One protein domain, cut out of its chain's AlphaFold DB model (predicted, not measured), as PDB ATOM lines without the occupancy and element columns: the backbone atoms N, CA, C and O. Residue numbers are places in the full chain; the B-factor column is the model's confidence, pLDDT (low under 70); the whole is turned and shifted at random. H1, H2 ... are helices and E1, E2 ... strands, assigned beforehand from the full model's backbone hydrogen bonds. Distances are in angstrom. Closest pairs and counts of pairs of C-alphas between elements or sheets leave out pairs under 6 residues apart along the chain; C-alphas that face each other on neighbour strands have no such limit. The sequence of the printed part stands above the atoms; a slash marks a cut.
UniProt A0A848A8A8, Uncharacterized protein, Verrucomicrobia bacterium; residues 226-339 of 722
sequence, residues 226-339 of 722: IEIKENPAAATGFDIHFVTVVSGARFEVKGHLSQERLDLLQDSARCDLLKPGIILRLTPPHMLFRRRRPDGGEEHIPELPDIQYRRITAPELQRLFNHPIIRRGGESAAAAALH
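This is residues 226 to 339 of the 722 residues of an uncharacterized protein of Verrucomicrobia bacterium (UniProt A0A848A8A8). What is the main picture? Two small three-stranded sheets, E1 E2 E3 and E4 E5 E6, are bridged by H1; H2 covers E1, and H3 lies beyond H2. What is it made of? The printed part has 114 residues, with three named helices and six named strands in the order E1 E2 E3 H1 E4 E5 E6 H2 H3 along the chain; the class is mixed, helices and strands. Each sheet, in that order, is a meander, each strand the antiparallel neighbour of the one before; the whole is compact, with radius of gyration of the C-alphas 13.7 A and spans 34 by 33 by 31 A.

What forms the first sheet? E2, residues 238 to 246, makes hairpins with E1, residues 227 to 230, and E3, residues 249 to 253; N 227 and O 241, and N 251 and O 244, are within hydrogen-bond range at 2.8 A. What is on it? H1, residues 259 to 266, and H2, residues 314 to 321, share the same face, making two layers, helices on one face of a sheet. H2 is over E1, closest C-alphas Ile 228 and Gln 318, 5.2 A. What lies further out? E5, residues 286 to 292, makes hairpins with E4, residues 278 to 283, and E6, residues 298 to 300; N 288 and O 281, and N 291 and O 299, are within hydrogen-bond range at 2.8 A. H1 is on this sheet too, over E4, height 8.2 A, closest C-alphas Gln 259 and Leu 282, 6.1 A. H3, residues 330 to 339, is close but not clearly touching H2, closest C-alphas Arg 319 and Ala 334, 7.8 A; in H1, H2 and H3 every O i to N i+4 pair is within hydrogen-bond range.

Where are the anchors? E1 begins at C-alpha 227 (41.923, -41.611, 9.417), and H3 ends at C-alpha 339 (42.650, -27.185, 1.356). Which elements are longer? E2 spans 24.2 A and bends by 53 degrees at residue 243; E5 spans 18.8 A.

Which links are long? H1 to E4 and E6 to H2; the printed part has no cut. Where is confidence low? Residues 232 to 233, 245 to 251, 269 and 329 to 339 have pLDDT under 70.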
ATOM      1  N   ILE A 226      44.506 -39.041  12.312       85.56
ATOM      2  CA  ILE A 226      43.559 -40.133  12.559       85.56
ATOM      3  C   ILE A 226      42.706 -40.250  11.295       85.56
ATOM      4  O   ILE A 226      41.947 -39.325  11.006       85.56
ATOM      5  N   GLU A 227      42.836 -41.332  10.528       87.25
ATOM      6  CA  GLU A 227      41.923 -41.611   9.417       87.25
ATOM      7  C   GLU A 227      40.645 -42.274   9.943       87.25
ATOM      8  O   GLU A 227      40.695 -43.115  10.845       87.25
ATOM      9  N   ILE A 228      39.509 -41.963   9.324       90.50
ATOM     10  CA  ILE A 228      38.266 -42.728   9.452       90.50
ATOM     11  C   ILE A 228      37.867 -43.167   8.046       90.50
ATOM     12  O   ILE A 228      37.924 -42.369   7.111       90.50
ATOM     13  N   LYS A 229      37.480 -44.433   7.880       86.38
ATOM     14  CA  LYS A 229      37.075 -44.999   6.581       86.38
ATOM     15  C   LYS A 229      35.754 -45.732   6.736       86.38
ATOM     16  O   LYS A 229      35.519 -46.354   7.769       86.38
ATOM     17  N   GLU A 230      34.874 -45.623   5.746       81.94
ATOM     18  CA  GLU A 230      33.563 -46.278   5.793       81.94
ATOM     19  C   GLU A 230      33.746 -47.785   5.631       81.94
ATOM     20  O   GLU A 230      34.350 -48.254   4.667       81.94
ATOM     21  N   ASN A 231      33.251 -48.541   6.608       81.56
ATOM     22  CA  ASN A 231      33.269 -49.994   6.605       81.56
ATOM     23  C   ASN A 231      31.895 -50.503   7.069       81.56
ATOM     24  O   ASN A 231      31.651 -50.599   8.277       81.56
ATOM     25  N   PRO A 232      30.995 -50.861   6.133       66.69
ATOM     26  CA  PRO A 232      29.666 -51.382   6.456       66.69
ATOM     27  C   PRO A 232      29.654 -52.680   7.282       66.69
ATOM     28  O   PRO A 232      28.616 -53.014   7.847       66.69
ATOM     29  N   ALA A 233      30.775 -53.409   7.372       61.31
ATOM     30  CA  ALA A 233      30.905 -54.592   8.227       61.31
ATOM     31  C   ALA A 233      31.275 -54.253   9.686       61.31
ATOM     32  O   ALA A 233      31.076 -55.076  10.579       61.31
ATOM     33  N   ALA A 234      31.777 -53.044   9.962       70.69
ATOM     34  CA  ALA A 234      32.042 -52.593  11.323       70.69
ATOM     35  C   ALA A 234      30.730 -52.251  12.053       70.69
ATOM     36  O   ALA A 234      29.857 -51.573  11.512       70.69
ATOM     37  N   ALA A 235      30.605 -52.618  13.335       71.62
ATOM     38  CA  ALA A 235      29.399 -52.352  14.141       71.62
ATOM     39  C   ALA A 235      29.056 -50.849  14.316       71.62
ATOM     40  O   ALA A 235      27.939 -50.490  14.711       71.62
ATOM     41  N   THR A 236      30.022 -49.975  14.033       74.44
ATOM     42  CA  THR A 236      29.916 -48.509  14.012       74.44
ATOM     43  C   THR A 236      29.761 -47.914  12.610       74.44
ATOM     44  O   THR A 236      29.501 -46.720  12.509       74.44
ATOM     45  N   GLY A 237      29.894 -48.714  11.546       81.75
ATOM     46  CA  GLY A 237      29.956 -48.263  10.152       81.75
ATOM     47  C   GLY A 237      31.339 -47.780   9.696       81.75
ATOM     48  O   GLY A 237      31.481 -47.380   8.541       81.75
ATOM     49  N   PHE A 238      32.358 -47.816  10.566       87.88
ATOM     50  CA  PHE A 238      33.681 -47.255  10.280       87.88
ATOM     51  C   PHE A 238      34.845 -48.118  10.769       87.88
ATOM     52  O   PHE A 238      34.783 -48.733  11.835       87.88
ATOM     53  N   ASP A 239      35.955 -48.043  10.039       89.94
ATOM     54  CA  ASP A 239      37.296 -48.330  10.544       89.94
ATOM     55  C   ASP A 239      37.974 -47.038  11.023       89.94
ATOM     56  O   ASP A 239      37.710 -45.948  10.508       89.94
ATOM     57  N   ILE A 240      38.872 -47.170  12.003       91.44
ATOM     58  CA  ILE A 240      39.734 -46.091  12.496       91.44
ATOM     59  C   ILE A 240      41.198 -46.478  12.302       91.44
ATOM     60  O   ILE A 240      41.639 -47.533  12.764       91.44
ATOM     61  N   HIS A 241      41.962 -45.612  11.638       87.69
ATOM     62  CA  HIS A 241      43.404 -45.783  11.496       87.69
ATOM     63  C   HIS A 241      44.162 -44.659  12.192       87.69
ATOM     64  O   HIS A 241      43.807 -43.489  12.076       87.69
ATOM     65  N   PHE A 242      45.241 -45.002  12.886       86.00
ATOM     66  CA  PHE A 242      46.205 -44.031  13.401       86.00
ATOM     67  C   PHE A 242      47.562 -44.700  13.613       86.00
ATOM     68  O   PHE A 242      47.644 -45.910  13.822       86.00
ATOM     69  N   VAL A 243      48.641 -43.919  13.584       77.88
ATOM     70  CA  VAL A 243      49.971 -44.419  13.957       77.88
ATOM     71  C   VAL A 243      50.245 -44.043  15.405       77.88
ATOM     72  O   VAL A 243      50.065 -42.894  15.802       77.88
ATOM     73  N   THR A 244      50.682 -45.021  16.190       71.88
ATOM     74  CA  THR A 244      50.968 -44.888  17.621       71.88
ATOM     75  C   THR A 244      52.397 -45.362  17.900       71.88
ATOM     76  O   THR A 244      52.976 -46.078  17.081       71.88
ATOM     77  N   VAL A 245      52.997 -44.969  19.024       63.84
ATOM     78  CA  VAL A 245      54.361 -45.390  19.392       63.84
ATOM     79  C   VAL A 245      54.287 -46.278  20.629       63.84
ATOM     80  O   VAL A 245      53.629 -45.918  21.600       63.84
ATOM     81  N   VAL A 246      54.917 -47.454  20.576       56.12
ATOM     82  CA  VAL A 246      55.023 -48.366  21.725       56.12
ATOM     83  C   VAL A 246      56.449 -48.903  21.800       56.12
ATOM     84  O   VAL A 246      56.981 -49.415  20.815       56.12
ATOM     85  N   SER A 247      57.079 -48.784  22.964       53.22
ATOM     86  CA  SER A 247      58.501 -49.075  23.193       53.22
ATOM     87  C   SER A 247      59.436 -48.389  22.178       53.22
ATOM     88  O   SER A 247      60.470 -48.942  21.806       53.22
ATOM     89  N   GLY A 248      59.063 -47.198  21.697       50.38
ATOM     90  CA  GLY A 248      59.785 -46.422  20.688       50.38
ATOM     91  C   GLY A 248      59.682 -46.926  19.243       50.38
ATOM     92  O   GLY A 248      60.287 -46.323  18.358       50.38
ATOM     93  N   ALA A 249      58.916 -47.987  18.971       50.03
ATOM     94  CA  ALA A 249      58.597 -48.420  17.611       50.03
ATOM     95  C   ALA A 249      57.247 -47.835  17.159       50.03
ATOM     96  O   ALA A 249      56.286 -47.815  17.934       50.03
ATOM     97  N   ARG A 250      57.150 -47.371  15.903       59.09
ATOM     98  CA  ARG A 250      55.867 -46.940  15.313       59.09
ATOM     99  C   ARG A 250      55.031 -48.172  14.952       59.09
ATOM    100  O   ARG A 250      55.452 -48.993  14.142       59.09
ATOM    101  N   PHE A 251      53.827 -48.256  15.508       65.19
ATOM    102  CA  PHE A 251      52.816 -49.252  15.169       65.19
ATOM    103  C   PHE A 251      51.641 -48.580  14.465       65.19
ATOM    104  O   PHE A 251      51.058 -47.621  14.972       65.19
ATOM    105  N   GLU A 252      51.279 -49.099  13.298       75.75
ATOM    106  CA  GLU A 252      50.071 -48.689  12.592       75.75
ATOM    107  C   GLU A 252      48.867 -49.450  13.167       75.75
ATOM    108  O   GLU A 252      48.807 -50.679  13.125       75.75
ATOM    109  N   VAL A 253      47.916 -48.719  13.742       79.62
ATOM    110  CA  VAL A 253      46.670 -49.261  14.285       79.62
ATOM    111  C   VAL A 253      45.614 -49.184  13.189       79.62
ATOM    112  O   VAL A 253      45.359 -48.102  12.668       79.62
ATOM    113  N   LYS A 254      45.003 -50.324  12.842       83.25
ATOM    114  CA  LYS A 254      43.942 -50.436  11.823       83.25
ATOM    115  C   LYS A 254      42.768 -51.304  12.290       83.25
ATOM    116  O   LYS A 254      42.884 -52.027  13.288       83.25
ATOM    117  N   GLY A 255      41.664 -51.247  11.544       83.25
ATOM    118  CA  GLY A 255      40.434 -52.013  11.772       83.25
ATOM    119  C   GLY A 255      39.316 -51.209  12.441       83.25
ATOM    120  O   GLY A 255      39.406 -49.990  12.587       83.25
ATOM    121  N   HIS A 256      38.261 -51.917  12.846       88.88
ATOM    122  CA  HIS A 256      36.979 -51.328  13.237       88.88
ATOM    123  C   HIS A 256      37.089 -50.281  14.348       88.88
ATOM    124  O   HIS A 256      37.791 -50.470  15.346       88.88
ATOM    125  N   LEU A 257      36.312 -49.202  14.211       87.50
ATOM    126  CA  LEU A 257      36.094 -48.214  15.261       87.50
ATOM    127  C   LEU A 257      35.342 -48.874  16.426       87.50
ATOM    128  O   LEU A 257      34.113 -48.958  16.437       87.50
ATOM    129  N   SER A 258      36.115 -49.360  17.396       88.62
ATOM    130  CA  SER A 258      35.676 -50.047  18.612       88.62
ATOM    131  C   SER A 258      36.155 -49.305  19.864       88.62
ATOM    132  O   SER A 258      37.064 -48.474  19.796       88.62
ATOM    133  N   GLN A 259      35.581 -49.623  21.031       90.44
ATOM    134  CA  GLN A 259      36.016 -48.996  22.283       90.44
ATOM    135  C   GLN A 259      37.481 -49.333  22.605       90.44
ATOM    136  O   GLN A 259      38.211 -48.448  23.021       90.44
ATOM    137  N   GLU A 260      37.952 -50.546  22.301       86.94
ATOM    138  CA  GLU A 260      39.363 -50.935  22.470       86.94
ATOM    139  C   GLU A 260      40.318 -50.030  21.665       86.94
ATOM    140  O   GLU A 260      41.362 -49.608  22.169       86.94
ATOM    141  N   ARG A 261      39.954 -49.682  20.420       88.31
ATOM    142  CA  ARG A 261      40.741 -48.753  19.594       88.31
ATOM    143  C   ARG A 261      40.696 -47.323  20.132       88.31
ATOM    144  O   ARG A 261      41.720 -46.643  20.099       88.31
ATOM    145  N   LEU A 262      39.557 -46.886  20.672       91.00
ATOM    146  CA  LEU A 262      39.451 -45.596  21.363       91.00
ATOM    147  C   LEU A 262      40.267 -45.565  22.656       91.00
ATOM    148  O   LEU A 262      40.895 -44.553  22.951       91.00
ATOM    149  N   ASP A 263      40.274 -46.638  23.442       88.19
ATOM    150  CA  ASP A 263      41.011 -46.721  24.705       88.19
ATOM    151  C   ASP A 263      42.525 -46.670  24.453       88.19
ATOM    152  O   ASP A 263      43.239 -45.946  25.144       88.19
ATOM    153  N   LEU A 264      43.009 -47.330  23.392       85.50
ATOM    154  CA  LEU A 264      44.393 -47.206  22.921       85.50
ATOM    155  C   LEU A 264      44.743 -45.775  22.471       85.50
ATOM    156  O   LEU A 264      45.836 -45.298  22.760       85.50
ATOM    157  N   LEU A 265      43.820 -45.085  21.795       86.94
ATOM    158  CA  LEU A 265      43.979 -43.691  21.360       86.94
ATOM    159  C   LEU A 265      43.974 -42.697  22.546       86.94
ATOM    160  O   LEU A 265      44.555 -41.617  22.455       86.94
ATOM    161  N   GLN A 266      43.336 -43.059  23.665       88.62
ATOM    162  CA  GLN A 266      43.284 -42.282  24.914       88.62
ATOM    163  C   GLN A 266      44.439 -42.587  25.885       88.62
ATOM    164  O   GLN A 266      44.699 -41.788  26.791       88.62
ATOM    165  N   ASP A 267      45.129 -43.721  25.732       82.94
ATOM    166  CA  ASP A 267      46.248 -44.102  26.595       82.94
ATOM    167  C   ASP A 267      47.466 -43.206  26.341       82.94
ATOM    168  O   ASP A 267      48.306 -43.473  25.484       82.94
ATOM    169  N   SER A 268      47.597 -42.155  27.151       73.75
ATOM    170  CA  SER A 268      48.694 -41.181  27.072       73.75
ATOM    171  C   SER A 268      50.110 -41.742  27.308       73.75
ATOM    172  O   SER A 268      51.071 -40.979  27.200       73.75
ATOM    173  N   ALA A 269      50.261 -43.034  27.633       68.69
ATOM    174  CA  ALA A 269      51.549 -43.732  27.644       68.69
ATOM    175  C   ALA A 269      51.874 -44.452  26.318       68.69
ATOM    176  O   ALA A 269      53.031 -44.800  26.107       68.69
ATOM    177  N   ARG A 270      50.882 -44.674  25.440       70.81
ATOM    178  CA  ARG A 270      50.997 -45.425  24.167       70.81
ATOM    179  C   ARG A 270      50.555 -44.629  22.934       70.81
ATOM    180  O   ARG A 270      50.830 -45.036  21.806       70.81
ATOM    181  N   CYS A 271      49.845 -43.522  23.127       74.25
ATOM    182  CA  CYS A 271      49.388 -42.617  22.082       74.25
ATOM    183  C   CYS A 271      49.434 -41.164  22.575       74.25
ATOM    184  O   CYS A 271      48.933 -40.840  23.650       74.25
ATOM    185  N   ASP A 272      50.025 -40.262  21.791       74.19
ATOM    186  CA  ASP A 272      50.187 -38.845  22.136       74.19
ATOM    187  C   ASP A 272      49.404 -37.881  21.221       74.19
ATOM    188  O   ASP A 272      49.495 -36.659  21.395       74.19
ATOM    189  N   LEU A 273      48.572 -38.432  20.324       80.38
ATOM    190  CA  LEU A 273      47.733 -37.704  19.363       80.38
ATOM    191  C   LEU A 273      46.631 -36.870  20.021       80.38
ATOM    192  O   LEU A 273      46.291 -35.798  19.518       80.38
ATOM    193  N   LEU A 274      46.074 -37.331  21.143       85.56
ATOM    194  CA  LEU A 274      45.019 -36.611  21.852       85.56
ATOM    195  C   LEU A 274      45.573 -35.562  22.832       85.56
ATOM    196  O   LEU A 274      46.660 -35.675  23.423       85.56
ATOM    197  N   LYS A 275      44.782 -34.510  23.054       82.69
ATOM    198  CA  LYS A 275      44.993 -33.585  24.170       82.69
ATOM    199  C   LYS A 275      44.733 -34.320  25.502       82.69
ATOM    200  O   LYS A 275      43.790 -35.108  25.589       82.69
ATOM    201  N   PRO A 276      45.560 -34.110  26.548       78.62
ATOM    202  CA  PRO A 276      45.417 -34.841  27.806       78.62
ATOM    203  C   PRO A 276      44.039 -34.636  28.439       78.62
ATOM    204  O   PRO A 276      43.581 -33.503  28.577       78.62
ATOM    205  N   GLY A 277      43.396 -35.729  28.851       79.81
ATOM    206  CA  GLY A 277      42.072 -35.686  29.473       79.81
ATOM    207  C   GLY A 277      40.897 -35.584  28.497       79.81
ATOM    208  O   GLY A 277      39.773 -35.427  28.963       79.81
ATOM    209  N   ILE A 278      41.103 -35.695  27.181       88.50
ATOM    210  CA  ILE A 278      40.008 -36.027  26.259       88.50
ATOM    211  C   ILE A 278      39.566 -37.473  26.515       88.50
ATOM    212  O   ILE A 278      40.401 -38.352  26.718       88.50
ATOM    213  N   ILE A 279      38.252 -37.696  26.526       88.50
ATOM    214  CA  ILE A 279      37.605 -38.996  26.706       88.50
ATOM    215  C   ILE A 279      36.709 -39.260  25.490       88.50
ATOM    216  O   ILE A 279      35.881 -38.421  25.123       88.50
ATOM    217  N   LEU A 280      36.876 -40.433  24.881       90.81
ATOM    218  CA  LEU A 280      36.172 -40.892  23.686       90.81
ATOM    219  C   LEU A 280      35.423 -42.184  24.018       90.81
ATOM    220  O   LEU A 280      36.038 -43.190  24.381       90.81
ATOM    221  N   ARG A 281      34.091 -42.176  23.897       89.62
ATOM    222  CA  ARG A 281      33.271 -43.340  24.265       89.62
ATOM    223  C   ARG A 281      32.219 -43.672  23.216       89.62
ATOM    224  O   ARG A 281      31.404 -42.822  22.864       89.62
ATOM    225  N   LEU A 282      32.188 -44.926  22.775       86.69
ATOM    226  CA  LEU A 282      31.042 -45.496  22.075       86.69
ATOM    227  C   LEU A 282      29.943 -45.806  23.094       86.69
ATOM    228  O   LEU A 282      30.168 -46.408  24.141       86.69
ATOM    229  N   THR A 283      28.727 -45.373  22.805       82.81
ATOM    230  CA  THR A 283      27.532 -45.657  23.605       82.81
ATOM    231  C   THR A 283      26.389 -45.845  22.603       82.81
ATOM    232  O   THR A 283      25.677 -44.886  22.318       82.81
ATOM    233  N   PRO A 284      26.288 -47.032  21.966       74.50
ATOM    234  CA  PRO A 284      25.453 -47.268  20.785       74.50
ATOM    235  C   PRO A 284      24.015 -46.737  20.904       74.50
ATOM    236  O   PRO A 284      23.364 -47.005  21.914       74.50
ATOM    237  N   PRO A 285      23.477 -46.031  19.886       71.12
ATOM    238  CA  PRO A 285      24.041 -45.747  18.555       71.12
ATOM    239  C   PRO A 285      24.930 -44.483  18.483       71.12
ATOM    240  O   PRO A 285      25.119 -43.927  17.396       71.12
ATOM    241  N   HIS A 286      25.442 -43.996  19.616       82.69
ATOM    242  CA  HIS A 286      26.190 -42.741  19.710       82.69
ATOM    243  C   HIS A 286      27.701 -42.923  19.900       82.69
ATOM    244  O   HIS A 286      28.170 -43.940  20.415       82.69
ATOM    245  N   MET A 287      28.462 -41.891  19.533       86.50
ATOM    246  CA  MET A 287      29.837 -41.661  19.974       86.50
ATOM    247  C   MET A 287      29.912 -40.315  20.705       86.50
ATOM    248  O   MET A 287      29.424 -39.300  20.208       86.50
ATOM    249  N   LEU A 288      30.519 -40.320  21.889       88.69
ATOM    250  CA  LEU A 288      30.560 -39.192  22.815       88.69
ATOM    251  C   LEU A 288      31.976 -38.624  22.910       88.69
ATOM    252  O   LEU A 288      32.938 -39.374  23.101       88.69
ATOM    253  N   PHE A 289      32.072 -37.295  22.862       89.12
ATOM    254  CA  PHE A 289      33.312 -36.546  23.059       89.12
ATOM    255  C   PHE A 289      33.204 -35.773  24.374       89.12
ATOM    256  O   PHE A 289      32.358 -34.887  24.547       89.12
ATOM    257  N   ARG A 290      34.028 -36.169  25.344       89.12
ATOM    258  CA  ARG A 290      34.018 -35.646  26.714       89.12
ATOM    259  C   ARG A 290      35.410 -35.151  27.098       89.12
ATOM    260  O   ARG A 290      36.416 -35.575  26.531       89.12
ATOM    261  N   ARG A 291      35.479 -34.271  28.092       87.12
ATOM    262  CA  ARG A 291      36.722 -33.882  28.770       87.12
ATOM    263  C   ARG A 291      36.681 -34.377  30.214       87.12
ATOM    264  O   ARG A 291      35.610 -34.500  30.808       87.12
ATOM    265  N   ARG A 292      37.845 -34.677  30.778       84.06
ATOM    266  CA  ARG A 292      38.003 -35.036  32.184       84.06
ATOM    267  C   ARG A 292      38.183 -33.782  33.030       84.06
ATOM    268  O   ARG A 292      39.086 -32.985  32.779       84.06
ATOM    269  N   ARG A 293      37.345 -33.635  34.050       80.75
ATOM    270  CA  ARG A 293      37.427 -32.564  35.045       80.75
ATOM    271  C   ARG A 293      38.553 -32.817  36.060       80.75
ATOM    272  O   ARG A 293      38.938 -33.971  36.266       80.75
ATOM    273  N   PRO A 294      39.067 -31.775  36.746       72.81
ATOM    274  CA  PRO A 294      40.090 -31.924  37.789       72.81
ATOM    275  C   PRO A 294      39.652 -32.759  39.004       72.81
ATOM    276  O   PRO A 294      40.499 -33.308  39.701       72.81
ATOM    277  N   ASP A 295      38.342 -32.877  39.244       74.06
ATOM    278  CA  ASP A 295      37.738 -33.759  40.256       74.06
ATOM    279  C   ASP A 295      37.708 -35.249  39.839       74.06
ATOM    280  O   ASP A 295      37.381 -36.120  40.643       74.06
ATOM    281  N   GLY A 296      38.086 -35.550  38.591       71.88
ATOM    282  CA  GLY A 296      38.107 -36.883  37.995       71.88
ATOM    283  C   GLY A 296      36.877 -37.240  37.152       71.88
ATOM    284  O   GLY A 296      36.938 -38.257  36.453       71.88
ATOM    285  N   GLY A 297      35.811 -36.431  37.189       77.19
ATOM    286  CA  GLY A 297      34.551 -36.649  36.471       77.19
ATOM    287  C   GLY A 297      34.597 -36.325  34.973       77.19
ATOM    288  O   GLY A 297      35.579 -35.796  34.457       77.19
ATOM    289  N   GLU A 298      33.509 -36.631  34.265       85.56
ATOM    290  CA  GLU A 298      33.334 -36.327  32.836       85.56
ATOM    291  C   GLU A 298      32.548 -35.018  32.640       85.56
ATOM    292  O   GLU A 298      31.612 -34.723  33.384       85.56
ATOM    293  N   GLU A 299      32.884 -34.232  31.620       84.56
ATOM    294  CA  GLU A 299      32.072 -33.117  31.114       84.56
ATOM    295  C   GLU A 299      31.941 -33.174  29.587       84.56
ATOM    296  O   GLU A 299      32.804 -33.710  28.894       84.56
ATOM    297  N   HIS A 300      30.844 -32.638  29.056       81.75
ATOM    298  CA  HIS A 300      30.680 -32.422  27.619       81.75
ATOM    299  C   HIS A 300      31.603 -31.290  27.152       81.75
ATOM    300  O   HIS A 300      31.853 -30.347  27.902       81.75
ATOM    301  N   ILE A 301      32.099 -31.392  25.921       83.88
ATOM    302  CA  ILE A 301      32.850 -30.329  25.253       83.88
ATOM    303  C   ILE A 301      31.840 -29.549  24.393       83.88
ATOM    304  O   ILE A 301      31.383 -30.114  23.401       83.88
ATOM    305  N   PRO A 302      31.435 -28.312  24.758       72.19
ATOM    306  CA  PRO A 302      30.325 -27.608  24.097       72.19
ATOM    307  C   PRO A 302      30.520 -27.362  22.596       72.19
ATOM    308  O   PRO A 302      29.552 -27.168  21.866       72.19
ATOM    309  N   GLU A 303      31.768 -27.357  22.135       75.69
ATOM    310  CA  GLU A 303      32.163 -27.142  20.745       75.69
ATOM    311  C   GLU A 303      32.056 -28.410  19.869       75.69
ATOM    312  O   GLU A 303      32.379 -28.360  18.683       75.69
ATOM    313  N   LEU A 304      31.652 -29.557  20.433       79.38
ATOM    314  CA  LEU A 304      31.638 -30.861  19.759       79.38
ATOM    315  C   LEU A 304      30.311 -31.600  20.004       79.38
ATOM    316  O   LEU A 304      30.005 -31.908  21.155       79.38
ATOM    317  N   PRO A 305      29.528 -31.945  18.965       77.88
ATOM    318  CA  PRO A 305      28.262 -32.650  19.145       77.88
ATOM    319  C   PRO A 305      28.464 -34.102  19.602       77.88
ATOM    320  O   PRO A 305      29.409 -34.774  19.188       77.88
ATOM    321  N   ASP A 306      27.516 -34.624  20.385       81.06
ATOM    322  CA  ASP A 306      27.389 -36.071  20.590       81.06
ATOM    323  C   ASP A 306      26.853 -36.711  19.297       81.06
ATOM    324  O   ASP A 306      25.727 -36.451  18.866       81.06
ATOM    325  N   ILE A 307      27.681 -37.530  18.650       82.69
ATOM    326  CA  ILE A 307      27.455 -38.032  17.290       82.69
ATOM    327  C   ILE A 307      26.532 -39.250  17.322       82.69
ATOM    328  O   ILE A 307      26.739 -40.147  18.131       82.69
ATOM    329  N   GLN A 308      25.580 -39.362  16.390       78.00
ATOM    330  CA  GLN A 308      24.982 -40.657  16.029       78.00
ATOM    331  C   GLN A 308      25.768 -41.241  14.856       78.00
ATOM    332  O   GLN A 308      25.648 -40.748  13.737       78.00
ATOM    333  N   TYR A 309      26.567 -42.286  15.088       78.06
ATOM    334  CA  TYR A 309      27.500 -42.784  14.066       78.06
ATOM    335  C   TYR A 309      26.790 -43.395  12.840       78.06
ATOM    336  O   TYR A 309      27.358 -43.461  11.763       78.06
ATOM    337  N   ARG A 310      25.498 -43.734  12.953       70.88
ATOM    338  CA  ARG A 310      24.637 -44.138  11.821       70.88
ATOM    339  C   ARG A 310      24.095 -42.974  10.966       70.88
ATOM    340  O   ARG A 310      23.205 -43.196  10.151       70.88
ATOM    341  N   ARG A 311      24.517 -41.730  11.218       74.62
ATOM    342  CA  ARG A 311      24.010 -40.500  10.565       74.62
ATOM    343  C   ARG A 311      25.112 -39.480  10.257       74.62
ATOM    344  O   ARG A 311      24.833 -38.291  10.140       74.62
ATOM    345  N   ILE A 312      26.351 -39.944  10.185       75.88
ATOM    346  CA  ILE A 312      27.539 -39.155   9.865       75.88
ATOM    347  C   ILE A 312      28.299 -39.887   8.758       75.88
ATOM    348  O   ILE A 312      28.181 -41.105   8.655       75.88
ATOM    349  N   THR A 313      29.064 -39.172   7.945       80.62
ATOM    350  CA  THR A 313      30.000 -39.761   6.971       80.62
ATOM    351  C   THR A 313      31.401 -39.907   7.575       80.62
ATOM    352  O   THR A 313      31.750 -39.211   8.537       80.62
ATOM    353  N   ALA A 314      32.256 -40.763   7.008       80.50
ATOM    354  CA  ALA A 314      33.642 -40.880   7.474       80.50
ATOM    355  C   ALA A 314      34.414 -39.545   7.434       80.50
ATOM    356  O   ALA A 314      35.074 -39.244   8.428       80.50
ATOM    357  N   PRO A 315      34.314 -38.685   6.394       79.31
ATOM    358  CA  PRO A 315      35.004 -37.391   6.381       79.31
ATOM    359  C   PRO A 315      34.504 -36.398   7.441       79.31
ATOM    360  O   PRO A 315      35.254 -35.525   7.878       79.31
ATOM    361  N   GLU A 316      33.244 -36.478   7.869       80.00
ATOM    362  CA  GLU A 316      32.720 -35.683   8.992       80.00
ATOM    363  C   GLU A 316      33.233 -36.211  10.337       80.00
ATOM    364  O   GLU A 316      33.721 -35.435  11.162       80.00
ATOM    365  N   LEU A 317      33.207 -37.532  10.536       87.44
ATOM    366  CA  LEU A 317      33.737 -38.161  11.744       87.44
ATOM    367  C   LEU A 317      35.256 -37.939  11.865       87.44
ATOM    368  O   LEU A 317      35.742 -37.557  12.928       87.44
ATOM    369  N   GLN A 318      36.000 -38.057  10.760       89.00
ATOM    370  CA  GLN A 318      37.430 -37.754  10.668       89.00
ATOM    371  C   GLN A 318      37.740 -36.299  11.038       89.00
ATOM    372  O   GLN A 318      38.686 -36.050  11.790       89.00
ATOM    373  N   ARG A 319      36.943 -35.333  10.557       82.75
ATOM    374  CA  ARG A 319      37.085 -33.915  10.936       82.75
ATOM    375  C   ARG A 319      36.908 -33.706  12.437       82.75
ATOM    376  O   ARG A 319      37.649 -32.919  13.018       82.75
ATOM    377  N   LEU A 320      35.998 -34.442  13.076       88.31
ATOM    378  CA  LEU A 320      35.798 -34.374  14.525       88.31
ATOM    379  C   LEU A 320      36.973 -35.009  15.287       88.31
ATOM    380  O   LEU A 320      37.551 -34.337  16.136       88.31
ATOM    381  N   PHE A 321      37.441 -36.211  14.929       88.88
ATOM    382  CA  PHE A 321      38.651 -36.809  15.532       88.88
ATOM    383  C   PHE A 321      39.905 -35.925  15.412       88.88
ATOM    384  O   PHE A 321      40.719 -35.879  16.334       88.88
ATOM    385  N   ASN A 322      40.067 -35.206  14.298       87.44
ATOM    386  CA  ASN A 322      41.212 -34.320  14.066       87.44
ATOM    387  C   ASN A 322      40.986 -32.872  14.545       87.44
ATOM    388  O   ASN A 322      41.889 -32.047  14.401       87.44
ATOM    389  N   HIS A 323      39.826 -32.552  15.130       84.19
ATOM    390  CA  HIS A 323      39.486 -31.193  15.547       84.19
ATOM    391  C   HIS A 323      40.507 -30.646  16.568       84.19
ATOM    392  O   HIS A 323      40.869 -31.380  17.495       84.19
ATOM    393  N   PRO A 324      40.940 -29.367  16.496       79.62
ATOM    394  CA  PRO A 324      41.983 -28.831  17.378       79.62
ATOM    395  C   PRO A 324      41.685 -28.883  18.883       79.62
ATOM    396  O   PRO A 324      42.600 -28.712  19.685       79.62
ATOM    397  N   ILE A 325      40.440 -29.115  19.314       82.56
ATOM    398  CA  ILE A 325      40.104 -29.326  20.738       82.56
ATOM    399  C   ILE A 325      40.383 -30.776  21.187       82.56
ATOM    400  O   ILE A 325      40.699 -30.998  22.354       82.56
ATOM    401  N   ILE A 326      40.354 -31.742  20.264       84.50
ATOM    402  CA  ILE A 326      40.641 -33.167  20.500       84.50
ATOM    403  C   ILE A 326      42.112 -33.489  20.211       84.50
ATOM    404  O   ILE A 326      42.808 -34.014  21.083       84.50
ATOM    405  N   ARG A 327      42.600 -33.160  19.006       85.50
ATOM    406  CA  ARG A 327      43.942 -33.519  18.517       85.50
ATOM    407  C   ARG A 327      45.008 -32.502  18.948       85.50
ATOM    408  O   ARG A 327      44.793 -31.287  18.957       85.50
ATOM    409  N   ARG A 328      46.201 -32.992  19.288       70.50
ATOM    410  CA  ARG A 328      47.423 -32.194  19.485       70.50
ATOM    411  C   ARG A 328      48.038 -31.850  18.121       70.50
ATOM    412  O   ARG A 328      48.139 -32.720  17.266       70.50
ATOM    413  N   GLY A 329      48.429 -30.589  17.915       60.25
ATOM    414  CA  GLY A 329      48.986 -30.114  16.634       60.25
ATOM    415  C   GLY A 329      47.959 -29.925  15.505       60.25
ATOM    416  O   GLY A 329      48.340 -29.741  14.355       60.25
ATOM    417  N   GLY A 330      46.655 -29.969  15.807       48.78
ATOM    418  CA  GLY A 330      45.590 -30.016  14.795       48.78
ATOM    419  C   GLY A 330      45.415 -28.777  13.904       48.78
ATOM    420  O   GLY A 330      44.632 -28.847  12.967       48.78
ATOM    421  N   GLU A 331      46.104 -27.659  14.152       44.91
ATOM    422  CA  GLU A 331      45.891 -26.401  13.413       44.91
ATOM    423  C   GLU A 331      46.319 -26.506  11.939       44.91
ATOM    424  O   GLU A 331      45.531 -26.194  11.045       44.91
ATOM    425  N   SER A 332      47.512 -27.046  11.657       43.44
ATOM    426  CA  SER A 332      47.978 -27.220  10.273       43.44
ATOM    427  C   SER A 332      47.310 -28.414   9.577       43.44
ATOM    428  O   SER A 332      47.006 -28.330   8.390       43.44
ATOM    429  N   ALA A 333      46.974 -29.481  10.313       41.72
ATOM    430  CA  ALA A 333      46.232 -30.618   9.763       41.72
ATOM    431  C   ALA A 333      44.769 -30.272   9.424       41.72
ATOM    432  O   ALA A 333      44.233 -30.783   8.441       41.72
ATOM    433  N   ALA A 334      44.128 -29.377  10.185       38.62
ATOM    434  CA  ALA A 334      42.826 -28.823   9.825       38.62
ATOM    435  C   ALA A 334      42.925 -27.961   8.556       38.62
ATOM    436  O   ALA A 334      42.098 -28.120   7.663       38.62
ATOM    437  N   ALA A 335      43.962 -27.124   8.421       36.44
ATOM    438  CA  ALA A 335      44.207 -26.358   7.196       36.44
ATOM    439  C   ALA A 335      44.474 -27.261   5.974       36.44
ATOM    440  O   ALA A 335      43.924 -27.022   4.904       36.44
ATOM    441  N   ALA A 336      45.241 -28.345   6.130       37.09
ATOM    442  CA  ALA A 336      45.467 -29.326   5.066       37.09
ATOM    443  C   ALA A 336      44.178 -30.082   4.681       37.09
ATOM    444  O   ALA A 336      43.928 -30.308   3.497       37.09
ATOM    445  N   ALA A 337      43.324 -30.425   5.652       38.62
ATOM    446  CA  ALA A 337      42.023 -31.055   5.404       38.62
ATOM    447  C   ALA A 337      40.993 -30.091   4.781       38.62
ATOM    448  O   ALA A 337      40.140 -30.526   4.014       38.62
ATOM    449  N   LEU A 338      41.086 -28.787   5.066       34.66
ATOM    450  CA  LEU A 338      40.320 -27.745   4.375       34.66
ATOM    451  C   LEU A 338      40.802 -27.605   2.924       34.66
ATOM    452  O   LEU A 338      40.022 -27.760   1.992       34.66
ATOM    453  N   HIS A 339      42.104 -27.417   2.699       34.91
ATOM    454  CA  HIS A 339      42.650 -27.185   1.356       34.91
ATOM    455  C   HIS A 339      42.657 -28.411   0.429       34.91
ATOM    456  O   HIS A 339      42.802 -28.239  -0.777       34.91
TER     457      HIS A 339